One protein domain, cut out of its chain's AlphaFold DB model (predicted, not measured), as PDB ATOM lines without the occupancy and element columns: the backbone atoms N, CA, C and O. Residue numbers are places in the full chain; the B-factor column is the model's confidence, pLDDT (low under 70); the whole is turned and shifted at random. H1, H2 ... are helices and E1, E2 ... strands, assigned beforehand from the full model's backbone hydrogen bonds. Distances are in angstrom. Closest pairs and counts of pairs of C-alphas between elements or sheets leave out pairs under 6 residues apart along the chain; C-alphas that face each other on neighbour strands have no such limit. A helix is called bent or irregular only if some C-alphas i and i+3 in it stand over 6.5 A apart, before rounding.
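What this domain is: This is residues 150 to 214 of the 371 residues of an uncharacterized protein of Ramazzottius varieornatus (UniProt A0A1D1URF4). Little regular structure is present: a small antiparallel sheet of three short strands, order E1, E3, E2, has one short helix, H1, over one face, amid long loops. The printed part has 65 residues, 20 in named elements, E1, H1, E2, E3 along the chain, mixed in class. It is compact, radius of gyration of the C-alphas 11.2 A, yet elongated, 37 by 23 by 19 A.

How they stand to each other: Inner strand E3, residues 198 to 201, is antiparallel to edge strand E1, residues 167 to 170; N 168 and O 200 are 3.0 A apart. E3 forms a hairpin with E2, residues 183 to 186; N 183 and O 201 are 2.9 A apart. H1, residues 172 to 179, is on the sheet, over E3, height 8.0 A; its closest C-alphas to E3 are Cys 179 and Cys 200, 5.8 A. H1 is irregular, C-alphas 173 and 176 being 7.5 A apart; 2 of 4 O i to N i+4 pairs are within hydrogen-bond range. E1, H1, E2 form a split strand-helix-strand unit, two same-way strands with E3 between, crossover right-handed.

Where its parts are: E1 begins at (43.316, -33.733, -31.724); H1 spans 10.3 A; E3 ends at (47.045, -34.588, -32.528).

The domain as a whole: The printed part has no cut. The E2 to E3 link is long. Residues 150 and 214 have pLDDT under 70.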
ATOM      1  N   VAL A 150      33.006 -35.458 -42.853       62.75
ATOM      2  CA  VAL A 150      33.408 -36.400 -41.790       62.75
ATOM      3  C   VAL A 150      33.260 -35.661 -40.458       62.75
ATOM      4  O   VAL A 150      33.859 -34.602 -40.281       62.75
ATOM      5  N   GLU A 151      32.444 -36.175 -39.535       79.50
ATOM      6  CA  GLU A 151      32.266 -35.575 -38.204       79.50
ATOM      7  C   GLU A 151      33.491 -35.867 -37.321       79.50
ATOM      8  O   GLU A 151      33.548 -36.854 -36.587       79.50
ATOM      9  N   THR A 152      34.505 -35.001 -37.403       88.56
ATOM     10  CA  THR A 152      35.716 -35.091 -36.578       88.56
ATOM     11  C   THR A 152      35.373 -34.882 -35.105       88.56
ATOM     12  O   THR A 152      35.158 -33.755 -34.659       88.56
ATOM     13  N   THR A 153      35.341 -35.970 -34.336       96.06
ATOM     14  CA  THR A 153      35.199 -35.908 -32.877       96.06
ATOM     15  C   THR A 153      36.504 -35.396 -32.268       96.06
ATOM     16  O   THR A 153      37.552 -36.009 -32.476       96.06
ATOM     17  N   GLU A 154      36.450 -34.281 -31.532       97.06
ATOM     18  CA  GLU A 154      37.608 -33.752 -30.800       97.06
ATOM     19  C   GLU A 154      38.104 -34.752 -29.748       97.06
ATOM     20  O   GLU A 154      37.317 -35.346 -29.008       97.06
ATOM     21  N   CYS A 155      39.424 -34.897 -29.639       97.56
ATOM     22  CA  CYS A 155      40.055 -35.831 -28.716       97.56
ATOM     23  C   CYS A 155      41.266 -35.240 -28.006       97.56
ATOM     24  O   CYS A 155      41.878 -34.253 -28.430       97.56
ATOM     25  N   ARG A 156      41.628 -35.884 -26.898       97.06
ATOM     26  CA  ARG A 156      42.820 -35.585 -26.103       97.06
ATOM     27  C   ARG A 156      43.458 -36.921 -25.708       97.06
ATOM     28  O   ARG A 156      42.743 -37.733 -25.124       97.06
ATOM     29  N   PRO A 157      44.745 -37.167 -26.017       97.06
ATOM     30  CA  PRO A 157      45.475 -38.354 -25.572       97.06
ATOM     31  C   PRO A 157      45.328 -38.591 -24.071       97.06
ATOM     32  O   PRO A 157      45.527 -37.659 -23.288       97.06
ATOM     33  N   ASP A 158      45.074 -39.832 -23.650       96.00
ATOM     34  CA  ASP A 158      44.980 -40.167 -22.219       96.00
ATOM     35  C   ASP A 158      46.322 -39.923 -21.493       96.00
ATOM     36  O   ASP A 158      46.348 -39.597 -20.306       96.00
ATOM     37  N   ALA A 159      47.445 -40.001 -22.220       94.50
ATOM     38  CA  ALA A 159      48.780 -39.667 -21.718       94.50
ATOM     39  C   ALA A 159      49.023 -38.152 -21.539       94.50
ATOM     40  O   ALA A 159      49.863 -37.757 -20.730       94.50
ATOM     41  N   ILE A 160      48.314 -37.295 -22.288       95.19
ATOM     42  CA  ILE A 160      48.493 -35.832 -22.275       95.19
ATOM     43  C   ILE A 160      47.124 -35.112 -22.359       95.19
ATOM     44  O   ILE A 160      46.863 -34.351 -23.296       95.19
ATOM     45  N   PRO A 161      46.233 -35.276 -21.359       94.19
ATOM     46  CA  PRO A 161      44.863 -34.745 -21.413       94.19
ATOM     47  C   PRO A 161      44.794 -33.205 -21.447       94.19
ATOM     48  O   PRO A 161      43.760 -32.622 -21.776       94.19
ATOM     49  N   ASN A 162      45.903 -32.529 -21.135       95.19
ATOM     50  CA  ASN A 162      45.998 -31.078 -21.001       95.19
ATOM     51  C   ASN A 162      46.569 -30.362 -22.242       95.19
ATOM     52  O   ASN A 162      46.956 -29.210 -22.113       95.19
ATOM     53  N   LEU A 163      46.647 -30.981 -23.428       95.69
ATOM     54  CA  LEU A 163      47.106 -30.288 -24.654       95.69
ATOM     55  C   LEU A 163      46.257 -29.042 -24.979       95.69
ATOM     56  O   LEU A 163      45.061 -29.004 -24.686       95.69
ATOM     57  N   GLN A 164      46.855 -27.997 -25.550       96.19
ATOM     58  CA  GLN A 164      46.149 -26.750 -25.852       96.19
ATOM     59  C   GLN A 164      45.264 -26.898 -27.093       96.19
ATOM     60  O   GLN A 164      44.047 -26.746 -26.992       96.19
ATOM     61  N   GLU A 165      45.863 -27.244 -28.232       96.38
ATOM     62  CA  GLU A 165      45.147 -27.673 -29.434       96.38
ATOM     63  C   GLU A 165      44.680 -29.127 -29.216       96.38
ATOM     64  O   GLU A 165      45.483 -29.987 -28.841       96.38
ATOM     65  N   ALA A 166      43.384 -29.398 -29.403       96.75
ATOM     66  CA  ALA A 166      42.843 -30.757 -29.369       96.75
ATOM     67  C   ALA A 166      43.236 -31.532 -30.640       96.75
ATOM     68  O   ALA A 166      43.517 -30.937 -31.682       96.75
ATOM     69  N   GLY A 167      43.252 -32.861 -30.553       97.12
ATOM     70  CA  GLY A 167      43.316 -33.733 -31.724       97.12
ATOM     71  C   GLY A 167      41.927 -34.058 -32.271       97.12
ATOM     72  O   GLY A 167      40.913 -33.590 -31.749       97.12
ATOM     73  N   PHE A 168      41.882 -34.935 -33.271       97.56
ATOM     74  CA  PHE A 168      40.656 -35.597 -33.728       97.56
ATOM     75  C   PHE A 168      40.789 -37.124 -33.642       97.56
ATOM     76  O   PHE A 168      41.883 -37.679 -33.796       97.56
ATOM     77  N   CYS A 169      39.679 -37.809 -33.384       97.88
ATOM     78  CA  CYS A 169      39.637 -39.267 -33.411       97.88
ATOM     79  C   CYS A 169      39.764 -39.808 -34.838       97.88
ATOM     80  O   CYS A 169      39.150 -39.272 -35.761       97.88
ATOM     81  N   ALA A 170      40.505 -40.905 -35.000       96.69
ATOM     82  CA  ALA A 170      40.625 -41.643 -36.254       96.69
ATOM     83  C   ALA A 170      40.463 -43.150 -36.008       96.69
ATOM     84  O   ALA A 170      40.917 -43.681 -34.988       96.69
ATOM     85  N   SER A 171      39.834 -43.857 -36.947       96.38
ATOM     86  CA  SER A 171      39.839 -45.324 -36.954       96.38
ATOM     87  C   SER A 171      41.209 -45.842 -37.402       96.38
ATOM     88  O   SER A 171      41.870 -45.183 -38.199       96.38
ATOM     89  N   VAL A 172      41.619 -47.046 -36.979       95.88
ATOM     90  CA  VAL A 172      42.878 -47.695 -37.426       95.88
ATOM     91  C   VAL A 172      43.056 -47.648 -38.946       95.88
ATOM     92  O   VAL A 172      44.144 -47.351 -39.424       95.88
ATOM     93  N   ASP A 173      41.981 -47.882 -39.701       95.31
ATOM     94  CA  ASP A 173      41.999 -47.923 -41.170       95.31
ATOM     95  C   ASP A 173      42.125 -46.525 -41.827       95.31
ATOM     96  O   ASP A 173      42.220 -46.415 -43.048       95.31
ATOM     97  N   GLU A 174      42.119 -45.458 -41.024       94.75
ATOM     98  CA  GLU A 174      42.181 -44.047 -41.431       94.75
ATOM     99  C   GLU A 174      43.433 -43.323 -40.890       94.75
ATOM    100  O   GLU A 174      43.675 -42.170 -41.252       94.75
ATOM    101  N   ILE A 175      44.246 -43.981 -40.048       94.38
ATOM    102  CA  ILE A 175      45.424 -43.370 -39.407       94.38
ATOM    103  C   ILE A 175      46.433 -42.877 -40.444       94.38
ATOM    104  O   ILE A 175      46.832 -41.718 -40.391       94.38
ATOM    105  N   ASP A 176      46.833 -43.715 -41.399       91.88
ATOM    106  CA  ASP A 176      47.848 -43.337 -42.387       91.88
ATOM    107  C   ASP A 176      47.448 -42.080 -43.200       91.88
ATOM    108  O   ASP A 176      48.208 -41.109 -43.190       91.88
ATOM    109  N   PRO A 177      46.265 -42.003 -43.852       93.31
ATOM    110  CA  PRO A 177      45.898 -40.822 -44.636       93.31
ATOM    111  C   PRO A 177      45.615 -39.565 -43.799       93.31
ATOM    112  O   PRO A 177      45.860 -38.459 -44.289       93.31
ATOM    113  N   LEU A 178      45.105 -39.687 -42.566       93.06
ATOM    114  CA  LEU A 178      44.749 -38.523 -41.740       93.06
ATOM    115  C   LEU A 178      45.899 -38.041 -40.841       93.06
ATOM    116  O   LEU A 178      45.993 -36.847 -40.550       93.06
ATOM    117  N   CYS A 179      46.774 -38.945 -40.402       95.75
ATOM    118  CA  CYS A 179      47.683 -38.721 -39.275       95.75
ATOM    119  C   CYS A 179      49.178 -38.791 -39.634       95.75
ATOM    120  O   CYS A 179      50.002 -38.550 -38.759       95.75
ATOM    121  N   TRP A 180      49.552 -38.998 -40.906       94.62
ATOM    122  CA  TRP A 180      50.943 -38.950 -41.418       94.62
ATOM    123  C   TRP A 180      51.765 -37.695 -41.044       94.62
ATOM    124  O   TRP A 180      52.987 -37.664 -41.210       94.62
ATOM    125  N   LEU A 181      51.097 -36.628 -40.600       93.94
ATOM    126  CA  LEU A 181      51.686 -35.345 -40.211       93.94
ATOM    127  C   LEU A 181      51.607 -35.063 -38.700       93.94
ATOM    128  O   LEU A 181      52.049 -34.002 -38.261       93.94
ATOM    129  N   LEU A 182      51.029 -35.971 -37.917       96.38
ATOM    130  CA  LEU A 182      50.622 -35.777 -36.524       96.38
ATOM    131  C   LEU A 182      51.221 -36.865 -35.624       96.38
ATOM    132  O   LEU A 182      51.720 -37.883 -36.098       96.38
ATOM    133  N   GLU A 183      51.172 -36.647 -34.315       96.69
ATOM    134  CA  GLU A 183      51.433 -37.701 -33.339       96.69
ATOM    135  C   GLU A 183      50.138 -38.485 -33.079       96.69
ATOM    136  O   GLU A 183      49.032 -37.937 -33.117       96.69
ATOM    137  N   ILE A 184      50.278 -39.792 -32.864       97.25
ATOM    138  CA  ILE A 184      49.170 -40.733 -32.686       97.25
ATOM    139  C   ILE A 184      49.299 -41.324 -31.286       97.25
ATOM    140  O   ILE A 184      50.349 -41.859 -30.928       97.25
ATOM    141  N   SER A 185      48.236 -41.243 -30.493       97.69
ATOM    142  CA  SER A 185      48.192 -41.829 -29.152       97.69
ATOM    143  C   SER A 185      46.809 -42.408 -28.859       97.69
ATOM    144  O   SER A 185      45.854 -42.192 -29.608       97.69
ATOM    145  N   GLU A 186      46.695 -43.175 -27.781       97.06
ATOM    146  CA  GLU A 186      45.420 -43.725 -27.330       97.06
ATOM    147  C   GLU A 186      44.621 -42.661 -26.562       97.06
ATOM    148  O   GLU A 186      45.160 -41.888 -25.762       97.06
ATOM    149  N   ALA A 187      43.319 -42.615 -26.831       97.12
ATOM    150  CA  ALA A 187      42.357 -41.781 -26.126       97.12
ATOM    151  C   ALA A 187      41.068 -42.582 -25.899       97.12
ATOM    152  O   ALA A 187      39.997 -42.250 -26.413       97.12
ATOM    153  N   VAL A 188      41.190 -43.666 -25.131       96.31
ATOM    154  CA  VAL A 188      40.158 -44.674 -24.838       96.31
ATOM    155  C   VAL A 188      38.844 -44.030 -24.395       96.31
ATOM    156  O   VAL A 188      37.772 -44.507 -24.751       96.31
ATOM    157  N   ASN A 189      38.918 -42.919 -23.660       94.94
ATOM    158  CA  ASN A 189      37.749 -42.225 -23.121       94.94
ATOM    159  C   ASN A 189      37.036 -41.302 -24.126       94.94
ATOM    160  O   ASN A 189      35.827 -41.112 -24.004       94.94
ATOM    161  N   THR A 190      37.751 -40.705 -25.090       96.25
ATOM    162  CA  THR A 190      37.167 -39.732 -26.045       96.25
ATOM    163  C   THR A 190      36.917 -40.331 -27.428       96.25
ATOM    164  O   THR A 190      35.933 -39.981 -28.072       96.25
ATOM    165  N   CYS A 191      37.728 -41.306 -27.843       97.50
ATOM    166  CA  CYS A 191      37.625 -41.975 -29.138       97.50
ATOM    167  C   CYS A 191      36.981 -43.367 -29.079       97.50
ATOM    168  O   CYS A 191      37.103 -44.123 -30.034       97.50
ATOM    169  N   ALA A 192      36.240 -43.692 -28.011       96.81
ATOM    170  CA  ALA A 192      35.551 -44.979 -27.819       96.81
ATOM    171  C   ALA A 192      34.578 -45.388 -28.952       96.81
ATOM    172  O   ALA A 192      34.183 -46.548 -29.040       96.81
ATOM    173  N   ALA A 193      34.158 -44.438 -29.797       95.81
ATOM    174  CA  ALA A 193      33.319 -44.685 -30.972       95.81
ATOM    175  C   ALA A 193      34.113 -45.098 -32.232       95.81
ATOM    176  O   ALA A 193      33.513 -45.530 -33.215       95.81
ATOM    177  N   PHE A 194      35.444 -44.969 -32.217       95.06
ATOM    178  CA  PHE A 194      36.330 -45.177 -33.363       95.06
ATOM    179  C   PHE A 194      37.131 -46.468 -33.185       95.06
ATOM    180  O   PHE A 194      37.666 -46.748 -32.111       95.06
ATOM    181  N   LYS A 195      37.248 -47.270 -34.248       96.00
ATOM    182  CA  LYS A 195      37.947 -48.563 -34.205       96.00
ATOM    183  C   LYS A 195      39.419 -48.356 -33.827       96.00
ATOM    184  O   LYS A 195      40.194 -47.878 -34.648       96.00
ATOM    185  N   GLY A 196      39.790 -48.744 -32.604       94.62
ATOM    186  CA  GLY A 196      41.145 -48.617 -32.039       94.62
ATOM    187  C   GLY A 196      41.346 -47.451 -31.062       94.62
ATOM    188  O   GLY A 196      42.382 -47.389 -30.413       94.62
ATOM    189  N   ASN A 197      40.355 -46.568 -30.887       97.25
ATOM    190  CA  ASN A 197      40.393 -45.443 -29.941       97.25
ATOM    191  C   ASN A 197      41.575 -44.464 -30.135       97.25
ATOM    192  O   ASN A 197      42.051 -43.865 -29.165       97.25
ATOM    193  N   HIS A 198      42.069 -44.306 -31.364       97.38
ATOM    194  CA  HIS A 198      43.241 -43.479 -31.638       97.38
ATOM    195  C   HIS A 198      42.880 -41.999 -31.786       97.38
ATOM    196  O   HIS A 198      41.917 -41.629 -32.459       97.38
ATOM    197  N   CYS A 199      43.696 -41.156 -31.161       98.06
ATOM    198  CA  CYS A 199      43.637 -39.707 -31.235       98.06
ATOM    199  C   CYS A 199      44.851 -39.200 -32.011       98.06
ATOM    200  O   CYS A 199      45.992 -39.478 -31.627       98.06
ATOM    201  N   CYS A 200      44.601 -38.457 -33.086       97.94
ATOM    202  CA  CYS A 200      45.631 -37.844 -33.911       97.94
ATOM    203  C   CYS A 200      45.710 -36.353 -33.595       97.94
ATOM    204  O   CYS A 200      44.733 -35.615 -33.738       97.94
ATOM    205  N   TYR A 201      46.868 -35.911 -33.116       97.56
ATOM    206  CA  TYR A 201      47.045 -34.588 -32.528       97.56
ATOM    207  C   TYR A 201      48.413 -34.010 -32.870       97.56
ATOM    208  O   TYR A 201      49.369 -34.712 -33.192       97.56
ATOM    209  N   ARG A 202      48.517 -32.689 -32.777       96.81
ATOM    210  CA  ARG A 202      49.793 -32.000 -32.928       96.81
ATOM    211  C   ARG A 202      50.604 -32.155 -31.644       96.81
ATOM    212  O   ARG A 202      50.117 -31.772 -30.578       96.81
ATOM    213  N   SER A 203      51.814 -32.697 -31.728       96.31
ATOM    214  CA  SER A 203      52.665 -32.916 -30.552       96.31
ATOM    215  C   SER A 203      53.223 -31.612 -29.967       96.31
ATOM    216  O   SER A 203      53.208 -30.550 -30.597       96.31
ATOM    217  N   LEU A 204      53.814 -31.712 -28.772       92.44
ATOM    218  CA  LEU A 204      54.584 -30.617 -28.170       92.44
ATOM    219  C   LEU A 204      55.799 -30.225 -29.036       92.44
ATOM    220  O   LEU A 204      56.094 -29.042 -29.186       92.44
ATOM    221  N   SER A 205      56.472 -31.193 -29.672       92.50
ATOM    222  CA  SER A 205      57.591 -30.926 -30.592       92.50
ATOM    223  C   SER A 205      57.154 -30.296 -31.921       92.50
ATOM    224  O   SER A 205      57.948 -29.616 -32.563       92.50
ATOM    225  N   GLN A 206      55.887 -30.459 -32.312       92.31
ATOM    226  CA  GLN A 206      55.276 -29.815 -33.481       92.31
ATOM    227  C   GLN A 206      54.694 -28.418 -33.179       92.31
ATOM    228  O   GLN A 206      54.138 -27.772 -34.076       92.31
ATOM    229  N   GLY A 207      54.810 -27.934 -31.936       94.31
ATOM    230  CA  GLY A 207      54.388 -26.592 -31.523       94.31
ATOM    231  C   GLY A 207      52.994 -26.493 -30.898       94.31
ATOM    232  O   GLY A 207      52.477 -25.383 -30.791       94.31
ATOM    233  N   ASN A 208      52.384 -27.607 -30.482       95.75
ATOM    234  CA  ASN A 208      51.283 -27.562 -29.513       95.75
ATOM    235  C   ASN A 208      51.846 -27.270 -28.106       95.75
ATOM    236  O   ASN A 208      53.037 -27.456 -27.853       95.75
ATOM    237  N   THR A 209      51.009 -26.831 -27.169       96.00
ATOM    238  CA  THR A 209      51.419 -26.546 -25.783       96.00
ATOM    239  C   THR A 209      50.563 -27.321 -24.781       96.00
ATOM    240  O   THR A 209      49.645 -28.047 -25.162       96.00
ATOM    241  N   LEU A 210      50.858 -27.190 -23.487       95.06
ATOM    242  CA  LEU A 210      49.960 -27.635 -22.425       95.06
ATOM    243  C   LEU A 210      49.154 -26.442 -21.910       95.06
ATOM    244  O   LEU A 210      49.713 -25.383 -21.634       95.06
ATOM    245  N   ILE A 211      47.853 -26.641 -21.707       92.19
ATOM    246  CA  ILE A 211      47.009 -25.755 -20.909       92.19
ATOM    247  C   ILE A 211      47.612 -25.702 -19.505       92.19
ATOM    248  O   ILE A 211      47.604 -26.693 -18.769       92.19
ATOM    249  N   GLU A 212      48.143 -24.541 -19.138       87.44
ATOM    250  CA  GLU A 212      48.764 -24.327 -17.839       87.44
ATOM    251  C   GLU A 212      47.697 -24.373 -16.736       87.44
ATOM    252  O   GLU A 212      46.980 -23.398 -16.485       87.44
ATOM    253  N   LEU A 213      47.572 -25.538 -16.085       82.75
ATOM    254  CA  LEU A 213      46.646 -25.773 -14.976       82.75
ATOM    255  C   LEU A 213      47.007 -24.879 -13.781       82.75
ATOM    256  O   LEU A 213      47.774 -25.244 -12.885       82.75
ATOM    257  N   SER A 214      46.435 -23.680 -13.802       67.94
ATOM    258  CA  SER A 214      46.668 -22.597 -12.855       67.94
ATOM    259  C   SER A 214      46.021 -22.895 -11.502       67.94
ATOM    260  O   SER A 214      44.906 -22.467 -11.214       67.94
TER     261      SER A 214